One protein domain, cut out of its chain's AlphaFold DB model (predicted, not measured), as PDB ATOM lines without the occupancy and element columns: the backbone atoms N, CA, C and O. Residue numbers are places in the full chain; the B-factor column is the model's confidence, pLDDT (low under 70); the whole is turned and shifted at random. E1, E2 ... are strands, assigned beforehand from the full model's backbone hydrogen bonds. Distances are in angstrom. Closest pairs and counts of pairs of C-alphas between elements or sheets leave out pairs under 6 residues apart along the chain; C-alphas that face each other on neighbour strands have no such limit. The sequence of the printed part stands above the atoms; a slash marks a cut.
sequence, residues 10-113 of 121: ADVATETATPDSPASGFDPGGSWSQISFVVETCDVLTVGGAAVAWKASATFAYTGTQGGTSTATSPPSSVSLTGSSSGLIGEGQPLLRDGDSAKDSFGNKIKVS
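Overview. This is residues 10 to 113 of the 121 residues of an uncharacterized protein of Rhizobium meliloti (UniProt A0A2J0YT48). Two sheets lie partly face to face in a long, loose rod: the hairpin of the long strands E2 and E3 runs along most of it, with E4 and E5 beside E3, and the small sheet E1, E7, E6 covers part of one face of this ribbon. The sandwich is partial, since E2 and E3 run on well past the small sheet; residues 16 to 31 loop toward the end where E4 lies, and residues 83 to 100 toward the other end. The printed part has 104 residues and seven named strands, E1 to E7 in chain order, with no named helix; the class is all strand. The large sheet is branched and antiparallel, and the small one has the order E1, E7, E6, antiparallel. The radius of gyration of the C-alphas is 16.7 A and the spans are 56 by 21 by 19 A.

Arrangement. E1, residues 12 to 15, is antiparallel to E7, residues 109 to 112, at 151 degrees, with N 13 and O 111 2.9 A apart. E2, residues 32 to 47, forms a hairpin with E3, residues 50 to 66, with N 41 and O 57 2.9 A apart. E4, residues 70 to 73, forms a hairpin with E3, with N 64 and O 72 2.9 A apart; E2, E3 and E4 are a meander, each strand the antiparallel neighbour of the one before. E5, residues 77 to 82, is antiparallel to E3, with N 58 and O 79 2.9 A apart. E2 lies on one side of E3, E4 and E5 on the other side; the sheet is twisted, and E3 bends by 52 degrees at residue 54. E6, residues 101 to 103, forms a hairpin with E7, with N 110 and O 102 2.9 A apart. The two sheets form a sandwich, two sheets face to face, with strands at 20 degrees; the closest C-alphas of E5 and E6, those of Leu 81 and Ala 102, are 5.5 A apart. E4 and E6 are apart.

Along the chain. E1 begins at C-alpha 12, (23.290, 19.080, 121.845), and is 10.2 A long. E2 measures 43.4 A from first to last C-alpha, E3 47.8 A and E5 17.0 A. E4 is 10.0 A long, E6 7.0 A and E7 10.1 A. E3 ends at C-alpha 66, (9.778, 5.897, 149.188), and E7 at C-alpha 112, (27.392, 16.836, 121.283).

Size, cuts and confidence. The two C-alphas farthest apart, those of Gly 48 and Thr 69, are 56.3 A apart. The printed part has no cut. The links E1 to E2 and E5 to E6 are long. The mean pLDDT of the printed part is 78.6; residues 18 to 38 and 65 to 70 are under 70.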
ATOM      1  N   ALA A  10      21.057  22.570 118.181       87.31
ATOM      2  CA  ALA A  10      20.427  21.329 117.722       87.31
ATOM      3  C   ALA A  10      21.348  20.089 117.749       87.31
ATOM      4  O   ALA A  10      20.856  18.967 117.645       87.31
ATOM      5  N   ASP A  11      22.667  20.271 117.883       88.75
ATOM      6  CA  ASP A  11      23.629  19.168 117.995       88.75
ATOM      7  C   ASP A  11      23.807  18.688 119.448       88.75
ATOM      8  O   ASP A  11      24.492  17.687 119.691       88.75
ATOM      9  N   VAL A  12      23.239  19.410 120.420       89.06
ATOM     10  CA  VAL A  12      23.290  19.080 121.845       89.06
ATOM     11  C   VAL A  12      22.106  18.185 122.191       89.06
ATOM     12  O   VAL A  12      20.959  18.520 121.925       89.06
ATOM     13  N   ALA A  13      22.382  17.046 122.817       90.25
ATOM     14  CA  ALA A  13      21.352  16.130 123.288       90.25
ATOM     15  C   ALA A  13      21.648  15.666 124.712       90.25
ATOM     16  O   ALA A  13      22.808  15.423 125.067       90.25
ATOM     17  N   THR A  14      20.602  15.467 125.510       89.06
ATOM     18  CA  THR A  14      20.716  14.749 126.780       89.06
ATOM     19  C   THR A  14      20.409  13.266 126.644       89.06
ATOM     20  O   THR A  14      19.610  12.818 125.825       89.06
ATOM     21  N   GLU A  15      21.076  12.485 127.484       86.06
ATOM     22  CA  GLU A  15      20.756  11.089 127.731       86.06
ATOM     23  C   GLU A  15      20.576  10.918 129.229       86.06
ATOM     24  O   GLU A  15      21.460  11.228 130.028       86.06
ATOM     25  N   THR A  16      19.414  10.426 129.615       78.00
ATOM     26  CA  THR A  16      19.115  10.120 131.006       78.00
ATOM     27  C   THR A  16      19.519   8.696 131.319       78.00
ATOM     28  O   THR A  16      19.155   7.776 130.584       78.00
ATOM     29  N   ALA A  17      20.209   8.492 132.432       73.12
ATOM     30  CA  ALA A  17      20.441   7.151 132.937       73.12
ATOM     31  C   ALA A  17      19.248   6.685 133.774       73.12
ATOM     32  O   ALA A  17      18.665   7.459 134.540       73.12
ATOM     33  N   THR A  18      18.912   5.398 133.650       64.38
ATOM     34  CA  THR A  18      18.093   4.718 134.657       64.38
ATOM     35  C   THR A  18      19.005   4.448 135.853       64.38
ATOM     36  O   THR A  18      20.037   3.803 135.669       64.38
ATOM     37  N   PRO A  19      18.708   4.964 137.054       54.16
ATOM     38  CA  PRO A  19      19.576   4.728 138.196       54.16
ATOM     39  C   PRO A  19      19.490   3.250 138.618       54.16
ATOM     40  O   PRO A  19      18.467   2.827 139.146       54.16
ATOM     41  N   ASP A  20      20.565   2.477 138.412       48.56
ATOM     42  CA  ASP A  20      20.692   1.087 138.908       48.56
ATOM     43  C   ASP A  20      20.675   1.015 140.444       48.56
ATOM     44  O   ASP A  20      20.251   0.035 141.049       48.56
ATOM     45  N   SER A  21      21.126   2.091 141.080       48.75
ATOM     46  CA  SER A  21      20.924   2.372 142.488       48.75
ATOM     47  C   SER A  21      20.521   3.829 142.551       48.75
ATOM     48  O   SER A  21      21.242   4.684 142.021       48.75
ATOM     49  N   PRO A  22      19.387   4.155 143.171       50.06
ATOM     50  CA  PRO A  22      19.053   5.545 143.340       50.06
ATOM     51  C   PRO A  22      20.130   6.154 144.271       50.06
ATOM     52  O   PRO A  22      20.771   5.433 145.043       50.06
ATOM     53  N   ALA A  23      20.454   7.436 144.088       50.50
ATOM     54  CA  ALA A  23      21.573   8.114 144.755       50.50
ATOM     55  C   ALA A  23      21.665   7.836 146.263       50.50
ATOM     56  O   ALA A  23      20.683   7.473 146.910       50.50
ATOM     57  N   SER A  24      22.800   8.184 146.876       47.91
ATOM     58  CA  SER A  24      22.832   8.454 148.316       47.91
ATOM     59  C   SER A  24      21.688   9.418 148.685       47.91
ATOM     60  O   SER A  24      21.723  10.586 148.297       47.91
ATOM     61  N   GLY A  25      20.658   8.918 149.374       48.84
ATOM     62  CA  GLY A  25      19.439   9.672 149.703       48.84
ATOM     63  C   GLY A  25      18.129   9.031 149.238       48.84
ATOM     64  O   GLY A  25      17.062   9.508 149.610       48.84
ATOM     65  N   PHE A  26      18.190   7.944 148.474       59.94
ATOM     66  CA  PHE A  26      17.013   7.187 148.076       59.94
ATOM     67  C   PHE A  26      16.925   5.858 148.826       59.94
ATOM     68  O   PHE A  26      17.939   5.269 149.198       59.94
ATOM     69  N   ASP A  27      15.698   5.390 149.046       56.84
ATOM     70  CA  ASP A  27      15.443   4.101 149.683       56.84
ATOM     71  C   ASP A  27      15.849   2.965 148.723       56.84
ATOM     72  O   ASP A  27      15.237   2.851 147.651       56.84
ATOM     73  N   PRO A  28      16.848   2.128 149.072       57.28
ATOM     74  CA  PRO A  28      17.266   1.000 148.242       57.28
ATOM     75  C   PRO A  28      16.168  -0.066 148.075       57.28
ATOM     76  O   PRO A  28      16.290  -0.917 147.199       57.28
ATOM     77  N   GLY A  29      15.099  -0.031 148.884       56.00
ATOM     78  CA  GLY A  29      13.916  -0.886 148.736       56.00
ATOM     79  C   GLY A  29      12.782  -0.292 147.887       56.00
ATOM     80  O   GLY A  29      11.772  -0.963 147.676       56.00
ATOM     81  N   GLY A  30      12.908   0.954 147.419       60.25
ATOM     82  CA  GLY A  30      11.874   1.648 146.649       60.25
ATOM     83  C   GLY A  30      11.906   1.335 145.150       60.25
ATOM     84  O   GLY A  30      12.972   1.223 144.549       60.25
ATOM     85  N   SER A  31      10.736   1.245 144.509       65.62
ATOM     86  CA  SER A  31      10.639   1.256 143.042       65.62
ATOM     87  C   SER A  31      10.692   2.698 142.543       65.62
ATOM     88  O   SER A  31       9.773   3.485 142.790       65.62
ATOM     89  N   TRP A  32      11.771   3.042 141.847       63.22
ATOM     90  CA  TRP A  32      11.970   4.354 141.240       63.22
ATOM     91  C   TRP A  32      11.691   4.278 139.745       63.22
ATOM     92  O   TRP A  32      12.080   3.327 139.072       63.22
ATOM     93  N   SER A  33      10.962   5.257 139.227       62.25
ATOM     94  CA  SER A  33      10.627   5.357 137.812       62.25
ATOM     95  C   SER A  33      10.982   6.748 137.345       62.25
ATOM     96  O   SER A  33      10.627   7.749 137.955       62.25
ATOM     97  N   GLN A  34      11.723   6.821 136.257       59.28
ATOM     98  CA  GLN A  34      12.177   8.098 135.756       59.28
ATOM     99  C   GLN A  34      10.981   9.018 135.454       59.28
ATOM    100  O   GLN A  34      10.149   8.700 134.608       59.28
ATOM    101  N   ILE A  35      10.918  10.177 136.114       58.16
ATOM    102  CA  ILE A  35      10.155  11.309 135.590       58.16
ATOM    103  C   ILE A  35      11.155  12.156 134.844       58.16
ATOM    104  O   ILE A  35      11.989  12.820 135.435       58.16
ATOM    105  N   SER A  36      11.104  12.080 133.525       55.66
ATOM    106  CA  SER A  36      11.966  12.825 132.622       55.66
ATOM    107  C   SER A  36      11.603  14.312 132.644       55.66
ATOM    108  O   SER A  36      11.029  14.833 131.691       55.66
ATOM    109  N   PHE A  37      11.895  15.007 133.742       62.56
ATOM    110  CA  PHE A  37      12.016  16.453 133.695       62.56
ATOM    111  C   PHE A  37      13.473  16.766 133.393       62.56
ATOM    112  O   PHE A  37      14.330  16.665 134.270       62.56
ATOM    113  N   VAL A  38      13.731  17.067 132.123       68.50
ATOM    114  CA  VAL A  38      15.005  17.603 131.663       68.50
ATOM    115  C   VAL A  38      14.769  19.065 131.327       68.50
ATOM    116  O   VAL A  38      13.972  19.377 130.445       68.50
ATOM    117  N   VAL A  39      15.440  19.963 132.041       72.31
ATOM    118  CA  VAL A  39      15.573  21.354 131.589       72.31
ATOM    119  C   VAL A  39      16.905  21.455 130.890       72.31
ATOM    120  O   VAL A  39      17.932  21.451 131.564       72.31
ATOM    121  N   GLU A  40      16.872  21.511 129.564       83.31
ATOM    122  CA  GLU A  40      18.040  21.769 128.735       83.31
ATOM    123  C   GLU A  40      18.160  23.271 128.493       83.31
ATOM    124  O   GLU A  40      17.197  23.938 128.115       83.31
ATOM    125  N   THR A  41      19.351  23.807 128.716       87.69
ATOM    126  CA  THR A  41      19.715  25.153 128.288       87.69
ATOM    127  C   THR A  41      20.997  25.080 127.483       87.69
ATOM    128  O   THR A  41      21.943  24.382 127.861       87.69
ATOM    129  N   CYS A  42      21.038  25.812 126.374       89.12
ATOM    130  CA  CYS A  42      22.227  25.960 125.557       89.12
ATOM    131  C   CYS A  42      22.541  27.445 125.395       89.12
ATOM    132  O   CYS A  42      21.707  28.221 124.936       89.12
ATOM    133  N   ASP A  43      23.748  27.838 125.792       91.69
ATOM    134  CA  ASP A  43      24.237  29.185 125.556       91.69
ATOM    135  C   ASP A  43      24.971  29.210 124.210       91.69
ATOM    136  O   ASP A  43      25.878  28.403 123.948       91.69
ATOM    137  N   VAL A  44      24.591  30.172 123.371       91.38
ATOM    138  CA  VAL A  44      25.147  30.365 122.031       91.38
ATOM    139  C   VAL A  44      25.887  31.695 121.908       91.38
ATOM    140  O   VAL A  44      25.599  32.661 122.611       91.38
ATOM    141  N   LEU A  45      26.852  31.744 120.996       90.62
ATOM    142  CA  LEU A  45      27.566  32.950 120.575       90.62
ATOM    143  C   LEU A  45      27.446  33.092 119.064       90.62
ATOM    144  O   LEU A  45      27.242  32.105 118.367       90.62
ATOM    145  N   THR A  46      27.597  34.303 118.540       88.94
ATOM    146  CA  THR A  46      27.675  34.504 117.088       88.94
ATOM    147  C   THR A  46      29.138  34.548 116.668       88.94
ATOM    148  O   THR A  46      29.870  35.430 117.103       88.94
ATOM    149  N   VAL A  47      29.572  33.614 115.821       81.94
ATOM    150  CA  VAL A  47      30.935  33.558 115.274       81.94
ATOM    151  C   VAL A  47      30.843  33.542 113.756       81.94
ATOM    152  O   VAL A  47      30.289  32.616 113.170       81.94
ATOM    153  N   GLY A  48      31.368  34.586 113.109       78.94
ATOM    154  CA  GLY A  48      31.326  34.700 111.647       78.94
ATOM    155  C   GLY A  48      29.905  34.695 111.067       78.94
ATOM    156  O   GLY A  48      29.705  34.146 109.995       78.94
ATOM    157  N   GLY A  49      28.925  35.251 111.790       83.19
ATOM    158  CA  GLY A  49      27.512  35.287 111.382       83.19
ATOM    159  C   GLY A  49      26.678  34.080 111.830       83.19
ATOM    160  O   GLY A  49      25.462  34.189 111.906       83.19
ATOM    161  N   ALA A  50      27.309  32.974 112.231       84.81
ATOM    162  CA  ALA A  50      26.608  31.768 112.668       84.81
ATOM    163  C   ALA A  50      26.460  31.696 114.196       84.81
ATOM    164  O   ALA A  50      27.407  31.984 114.932       84.81
ATOM    165  N   ALA A  51      25.293  31.259 114.678       89.38
ATOM    166  CA  ALA A  51      25.067  30.953 116.090       89.38
ATOM    167  C   ALA A  51      25.683  29.589 116.449       89.38
ATOM    168  O   ALA A  51      25.324  28.568 115.867       89.38
ATOM    169  N   VAL A  52      26.605  29.572 117.409       89.88
ATOM    170  CA  VAL A  52      27.384  28.395 117.815       89.88
ATOM    171  C   VAL A  52      27.241  28.142 119.305       89.88
ATOM    172  O   VAL A  52      27.267  29.079 120.100       89.88
ATOM    173  N   ALA A  53      27.121  26.880 119.700       91.62
ATOM    174  CA  ALA A  53      27.001  26.493 121.096       91.62
ATOM    175  C   ALA A  53      28.373  26.514 121.789       91.62
ATOM    176  O   ALA A  53      29.354  25.960 121.288       91.62
ATOM    177  N   TRP A  54      28.454  27.125 122.972       91.88
ATOM    178  CA  TRP A  54      29.681  27.134 123.789       91.88
ATOM    179  C   TRP A  54      29.480  26.513 125.173       91.88
ATOM    180  O   TRP A  54      30.438  26.041 125.798       91.88
ATOM    181  N   LYS A  55      28.226  26.437 125.624       93.06
ATOM    182  CA  LYS A  55      27.847  25.782 126.867       93.06
ATOM    183  C   LYS A  55      26.474  25.137 126.749       93.06
ATOM    184  O   LYS A  55      25.577  25.658 126.094       93.06
ATOM    185  N   ALA A  56      26.325  24.004 127.415       93.31
ATOM    186  CA  ALA A  56      25.059  23.326 127.604       93.31
ATOM    187  C   ALA A  56      24.926  22.898 129.065       93.31
ATOM    188  O   ALA A  56      25.898  22.463 129.686       93.31
ATOM    189  N   SER A  57      23.725  22.991 129.617       93.06
ATOM    190  CA  SER A  57      23.413  22.433 130.927       93.06
ATOM    191  C   SER A  57      22.064  21.748 130.919       93.06
ATOM    192  O   SER A  57      21.148  22.152 130.212       93.06
ATOM    193  N   ALA A  58      21.963  20.696 131.718       90.12
ATOM    194  CA  ALA A  58      20.772  19.892 131.852       90.12
ATOM    195  C   ALA A  58      20.529  19.595 133.325       90.12
ATOM    196  O   ALA A  58      21.446  19.176 134.032       90.12
ATOM    197  N   THR A  59      19.302  19.819 133.786       88.00
ATOM    198  CA  THR A  59      18.870  19.414 135.129       88.00
ATOM    199  C   THR A  59      17.897  18.256 135.022       88.00
ATOM    200  O   THR A  59      16.928  18.350 134.277       88.00
ATOM    201  N   PHE A  60      18.155  17.201 135.787       83.69
ATOM    202  CA  PHE A  60      17.416  15.949 135.825       83.69
ATOM    203  C   PHE A  60      16.765  15.773 137.194       83.69
ATOM    204  O   PHE A  60      17.399  16.008 138.224       83.69
ATOM    205  N   ALA A  61      15.521  15.312 137.216       78.75
ATOM    206  CA  ALA A  61      14.854  14.839 138.424       78.75
ATOM    207  C   ALA A  61      14.295  13.433 138.180       78.75
ATOM    208  O   ALA A  61      14.136  13.013 137.041       78.75
ATOM    209  N   TYR A  62      14.002  12.704 139.248       75.62
ATOM    210  CA  TYR A  62      13.374  11.386 139.200       75.62
ATOM    211  C   TYR A  62      12.206  11.366 140.168       75.62
ATOM    212  O   TYR A  62      12.217  12.103 141.154       75.62
ATOM    213  N   THR A  63      11.230  10.492 139.952       74.25
ATOM    214  CA  THR A  63      10.279  10.168 141.012       74.25
ATOM    215  C   THR A  63      10.236   8.681 141.273       74.25
ATOM    216  O   THR A  63      10.846   7.860 140.592       74.25
ATOM    217  N   GLY A  64       9.589   8.308 142.354       71.62
ATOM    218  CA  GLY A  64       9.480   6.920 142.729       71.62
ATOM    219  C   GLY A  64       8.720   6.777 144.012       71.62
ATOM    220  O   GLY A  64       8.086   7.720 144.484       71.62
ATOM    221  N   THR A  65       8.788   5.578 144.564       67.94
ATOM    222  CA  THR A  65       8.110   5.256 145.809       67.94
ATOM    223  C   THR A  65       9.132   5.144 146.930       67.94
ATOM    224  O   THR A  65      10.022   4.299 146.874       67.94
ATOM    225  N   GLN A  66       8.993   5.971 147.961       66.31
ATOM    226  CA  GLN A  66       9.778   5.897 149.188       66.31
ATOM    227  C   GLN A  66       9.009   5.079 150.234       66.31
ATOM    228  O   GLN A  66       7.831   5.349 150.489       66.31
ATOM    229  N   GLY A  67       9.646   4.057 150.818       64.94
ATOM    230  CA  GLY A  67       9.016   3.192 151.822       64.94
ATOM    231  C   GLY A  67       7.821   2.373 151.312       64.94
ATOM    232  O   GLY A  67       6.976   1.975 152.106       64.94
ATOM    233  N   GLY A  68       7.706   2.155 149.997       64.00
ATOM    234  CA  GLY A  68       6.666   1.312 149.389       64.00
ATOM    235  C   GLY A  68       5.264   1.927 149.267       64.00
ATOM    236  O   GLY A  68       4.405   1.317 148.639       64.00
ATOM    237  N   THR A  69       5.020   3.131 149.802       62.22
ATOM    238  CA  THR A  69       3.683   3.763 149.774       62.22
ATOM    239  C   THR A  69       3.647   5.230 149.347       62.22
ATOM    240  O   THR A  69       2.590   5.694 148.928       62.22
ATOM    241  N   SER A  70       4.754   5.973 149.432       65.38
ATOM    242  CA  SER A  70       4.744   7.426 149.202       65.38
ATOM    243  C   SER A  70       5.451   7.802 147.909       65.38
ATOM    244  O   SER A  70       6.622   7.473 147.739       65.38
ATOM    245  N   THR A  71       4.780   8.542 147.023       73.69
ATOM    246  CA  THR A  71       5.448   9.165 145.874       73.69
ATOM    247  C   THR A  71       6.440  10.215 146.366       73.69
ATOM    248  O   THR A  71       6.080  11.110 147.129       73.69
ATOM    249  N   ALA A  72       7.682  10.110 145.916       72.38
ATOM    250  CA  ALA A  72       8.763  11.023 146.242       72.38
ATOM    251  C   ALA A  72       9.450  11.503 144.962       72.38
ATOM    252  O   ALA A  72       9.506  10.775 143.969       72.38
ATOM    253  N   THR A  73       9.995  12.718 145.009       74.69
ATOM    254  CA  THR A  73      10.848  13.287 143.961       74.69
ATOM    255  C   THR A  73      12.277  13.335 144.471       74.69
ATOM    256  O   THR A  73      12.520  13.701 145.621       74.69
ATOM    257  N   SER A  74      13.228  12.968 143.622       71.19
ATOM    258  CA  SER A  74      14.639  13.077 143.947       71.19
ATOM    259  C   SER A  74      15.071  14.529 144.125       71.19
ATOM    260  O   SER A  74      14.507  15.427 143.493       71.19
ATOM    261  N   PRO A  75      16.160  14.780 144.869       74.69
ATOM    262  CA  PRO A  75      16.945  15.982 144.646       74.69
ATOM    263  C   PRO A  75      17.316  16.089 143.153       74.69
ATOM    264  O   PRO A  75      17.593  15.058 142.524       74.69
ATOM    265  N   PRO A  76      17.293  17.294 142.562       79.38
ATOM    266  CA  PRO A  76      17.711  17.472 141.181       79.38
ATOM    267  C   PRO A  76      19.214  17.205 141.036       79.38
ATOM    268  O   PRO A  76      20.004  17.544 141.918       79.38
ATOM    269  N   SER A  77      19.602  16.636 139.898       83.56
ATOM    270  CA  SER A  77      20.996  16.513 139.472       83.56
ATOM    271  C   SER A  77      21.249  17.391 138.261       83.56
ATOM    272  O   SER A  77      20.409  17.462 137.370       83.56
ATOM    273  N   SER A  78      22.405  18.043 138.200       88.31
ATOM    274  CA  SER A  78      22.765  18.921 137.089       88.31
ATOM    275  C   SER A  78      24.021  18.432 136.381       88.31
ATOM    276  O   SER A  78      25.053  18.220 137.018       88.31
ATOM    277  N   VAL A  79      23.959  18.349 135.055       90.88
ATOM    278  CA  VAL A  79      25.120  18.178 134.183       90.88
ATOM    279  C   VAL A  79      25.389  19.510 133.497       90.88
ATOM    280  O   VAL A  79      24.470  20.155 133.001       90.88
ATOM    281  N   SER A  80      26.651  19.926 133.454       93.56
ATOM    282  CA  SER A  80      27.094  21.078 132.671       93.56
ATOM    283  C   SER A  80      28.226  20.644 131.757       93.56
ATOM    284  O   SER A  80      29.131  19.924 132.175       93.56
ATOM    285  N   LEU A  81      28.184  21.117 130.520       94.00
ATOM    286  CA  LEU A  81      29.180  20.881 129.492       94.00
ATOM    287  C   LEU A  81      29.618  22.227 128.915       94.00
ATOM    288  O   LEU A  81      28.795  23.019 128.468       94.00
ATOM    289  N   THR A  82      30.920  22.480 128.924       92.81
ATOM    290  CA  THR A  82      31.551  23.643 128.288       92.81
ATOM    291  C   THR A  82      32.601  23.161 127.304       92.81
ATOM    292  O   THR A  82      33.202  22.104 127.520       92.81
ATOM    293  N   GLY A  83      32.863  23.948 126.261       85.81
ATOM    294  CA  GLY A  83      33.947  23.651 125.331       85.81
ATOM    295  C   GLY A  83      35.297  23.507 126.039       85.81
ATOM    296  O   GLY A  83      35.562  24.129 127.072       85.81
ATOM    297  N   SER A  84      36.186  22.690 125.473       83.38
ATOM    298  CA  SER A  84      37.557  22.565 125.983       83.38
ATOM    299  C   SER A  84      38.360  23.837 125.711       83.38
ATOM    300  O   SER A  84      38.421  24.294 124.571       83.38
ATOM    301  N   SER A  85      39.073  24.348 126.718       78.19
ATOM    302  CA  SER A  85      39.959  25.519 126.592       78.19
ATOM    303  C   SER A  85      41.152  25.300 125.654       78.19
ATOM    304  O   SER A  85      41.709  26.258 125.131       78.19
ATOM    305  N   SER A  86      41.527  24.045 125.393       77.19
ATOM    306  CA  SER A  86      42.512  23.668 124.366       77.19
ATOM    307  C   SER A  86      41.931  23.617 122.942       77.19
ATOM    308  O   SER A  86      42.612  23.196 122.007       77.19
ATOM    309  N   GLY A  87      40.648  23.950 122.788       74.62
ATOM    310  CA  GLY A  87      39.894  23.881 121.544       74.62
ATOM    311  C   GLY A  87      39.758  25.216 120.816       74.62
ATOM    312  O   GLY A  87      40.550  26.136 120.997       74.62
ATOM    313  N   LEU A  88      38.748  25.289 119.947       82.88
ATOM    314  CA  LEU A  88      38.424  26.514 119.224       82.88
ATOM    315  C   LEU A  88      37.763  27.505 120.186       82.88
ATOM    316  O   LEU A  88      36.878  27.114 120.949       82.88
ATOM    317  N   ILE A  89      38.179  28.766 120.132       86.06
ATOM    318  CA  ILE A  89      37.640  29.837 120.969       86.06
ATOM    319  C   ILE A  89      36.912  30.839 120.073       86.06
ATOM    320  O   ILE A  89      37.488  31.327 119.103       86.06
ATOM    321  N   GLY A  90      35.654  31.133 120.398       83.25
ATOM    322  CA  GLY A  90      34.841  32.171 119.765       83.25
ATOM    323  C   GLY A  90      34.453  33.214 120.802       83.25
ATOM    324  O   GLY A  90      34.028  32.849 121.893       83.25
ATOM    325  N   GLU A  91      34.652  34.501 120.502       84.44
ATOM    326  CA  GLU A  91      34.338  35.611 121.425       84.44
ATOM    327  C   GLU A  91      34.911  35.411 122.852       84.44
ATOM    328  O   GLU A  91      34.307  35.770 123.860       84.44
ATOM    329  N   GLY A  92      36.088  34.781 122.955       85.62
ATOM    330  CA  GLY A  92      36.749  34.488 124.233       85.62
ATOM    331  C   GLY A  92      36.207  33.276 125.006       85.62
ATOM    332  O   GLY A  92      36.756  32.958 126.060       85.62
ATOM    333  N   GLN A  93      35.194  32.569 124.495       89.94
ATOM    334  CA  GLN A  93      34.667  31.335 125.087       89.94
ATOM    335  C   GLN A  93      35.087  30.095 124.285       89.94
ATOM    336  O   GLN A  93      35.072  30.119 123.050       89.94
ATOM    337  N   PRO A  94      35.447  28.987 124.950       91.44
ATOM    338  CA  PRO A  94      35.708  27.734 124.263       91.44
ATOM    339  C   PRO A  94      34.402  27.139 123.725       91.44
ATOM    340  O   PRO A  94      33.429  26.975 124.461       91.44
ATOM    341  N   LEU A  95      34.384  26.799 122.438       90.38
ATOM    342  CA  LEU A  95      33.186  26.299 121.763       90.38
ATOM    343  C   LEU A  95      32.985  24.797 121.976       90.38
ATOM    344  O   LEU A  95      33.957  24.042 122.090       90.38
ATOM    345  N   LEU A  96      31.721  24.366 121.968       91.88
ATOM    346  CA  LEU A  96      31.362  22.953 121.946       91.88
ATOM    347  C   LEU A  96      31.654  22.358 120.571       91.88
ATOM    348  O   LEU A  96      31.436  22.981 119.529       91.88
ATOM    349  N   ARG A  97      32.173  21.132 120.572       91.38
ATOM    350  CA  ARG A  97      32.598  20.424 119.367       91.38
ATOM    351  C   ARG A  97      32.059  19.013 119.345       91.38
ATOM    352  O   ARG A  97      31.732  18.433 120.377       91.38
ATOM    353  N   ASP A  98      32.061  18.436 118.152       90.31
ATOM    354  CA  ASP A  98      31.677  17.046 117.965       90.31
ATOM    355  C   ASP A  98      32.401  16.096 118.940       90.31
ATOM    356  O   ASP A  98      33.633  16.133 119.110       90.31
ATOM    357  N   GLY A  99      31.618  15.248 119.604       89.38
ATOM    358  CA  GLY A  99      32.088  14.289 120.597       89.38
ATOM    359  C   GLY A  99      32.383  14.868 121.983       89.38
ATOM    360  O   GLY A  99      32.821  14.113 122.854       89.38
ATOM    361  N   ASP A 100      32.165  16.165 122.220       91.44
ATOM    362  CA  ASP A 100      32.191  16.706 123.578       91.44
ATOM    363  C   ASP A 100      31.033  16.098 124.390       91.44
ATOM    364  O   ASP A 100      29.911  15.923 123.905       91.44
ATOM    365  N   SER A 101      31.313  15.707 125.633       93.12
ATOM    366  CA  SER A 101      30.294  15.158 126.527       93.12
ATOM    367  C   SER A 101      30.654  15.339 127.995       93.12
ATOM    368  O   SER A 101      31.828  15.387 128.357       93.12
ATOM    369  N   ALA A 102      29.631  15.418 128.840       92.88
ATOM    370  CA  ALA A 102      29.754  15.443 130.294       92.88
ATOM    371  C   ALA A 102      28.720  14.500 130.898       92.88
ATOM    372  O   ALA A 102      27.642  14.334 130.331       92.88
ATOM    373  N   LYS A 103      29.044  13.897 132.045       89.69
ATOM    374  CA  LYS A 103      28.118  13.058 132.807       89.69
ATOM    375  C   LYS A 103      28.175  13.367 134.296       89.69
ATOM    376  O   LYS A 103      29.235  13.749 134.791       89.69
ATOM    377  N   ASP A 104      27.067  13.167 134.995       86.31
ATOM    378  CA  ASP A 104      27.029  13.194 136.458       86.31
ATOM    379  C   ASP A 104      27.316  11.804 137.062       86.31
ATOM    380  O   ASP A 104      27.626  10.831 136.364       86.31
ATOM    381  N   SER A 105      27.222  11.711 138.388       80.50
ATOM    382  CA  SER A 105      27.352  10.458 139.138       80.50
ATOM    383  C   SER A 105      26.196   9.479 138.924       80.50
ATOM    384  O   SER A 105      26.352   8.302 139.230       80.50
ATOM    385  N   PHE A 106      25.051   9.946 138.421       76.56
ATOM    386  CA  PHE A 106      23.891   9.107 138.108       76.56
ATOM    387  C   PHE A 106      23.976   8.503 136.713       76.56
ATOM    388  O   PHE A 106      23.208   7.603 136.399       76.56
ATOM    389  N   GLY A 107      24.925   8.963 135.897       81.25
ATOM    390  CA  GLY A 107      25.068   8.556 134.509       81.25
ATOM    391  C   GLY A 107      24.247   9.408 133.545       81.25
ATOM    392  O   GLY A 107      24.289   9.132 132.346       81.25
ATOM    393  N   ASN A 108      23.551  10.447 134.023       85.94
ATOM    394  CA  ASN A 108      22.944  11.426 133.130       85.94
ATOM    395  C   ASN A 108      24.038  12.134 132.361       85.94
ATOM    396  O   ASN A 108      25.097  12.441 132.912       85.94
ATOM    397  N   LYS A 109      23.775  12.399 131.091       89.81
ATOM    398  CA  LYS A 109      24.792  12.843 130.158       89.81
ATOM    399  C   LYS A 109      24.261  13.946 129.261       89.81
ATOM    400  O   LYS A 109      23.114  13.915 128.834       89.81
ATOM    401  N   ILE A 110      25.139  14.887 128.939       92.62
ATOM    402  CA  ILE A 110      25.005  15.781 127.787       92.62
ATOM    403  C   ILE A 110      26.029  15.316 126.757       92.62
ATOM    404  O   ILE A 110      27.193  15.083 127.104       92.62
ATOM    405  N   LYS A 111      25.612  15.168 125.503       92.69
ATOM    406  CA  LYS A 111      26.479  14.820 124.376       92.69
ATOM    407  C   LYS A 111      26.292  15.805 123.231       92.69
ATOM    408  O   LYS A 111      25.197  16.309 123.012       92.69
ATOM    409  N   VAL A 112      27.370  16.018 122.491       91.06
ATOM    410  CA  VAL A 112      27.392  16.836 121.283       91.06
ATOM    411  C   VAL A 112      27.656  15.938 120.082       91.06
ATOM    412  O   VAL A 112      28.638  15.192 120.071       91.06
ATOM    413  N   SER A 113      26.786  16.014 119.077       90.62
ATOM    414  CA  SER A 113      26.889  15.259 117.826       90.62
ATOM    415  C   SER A 113      26.759  16.210 116.639       90.62
ATOM    416  O   SER A 113      25.692  16.311 116.036       90.62
TER     417      SER A 113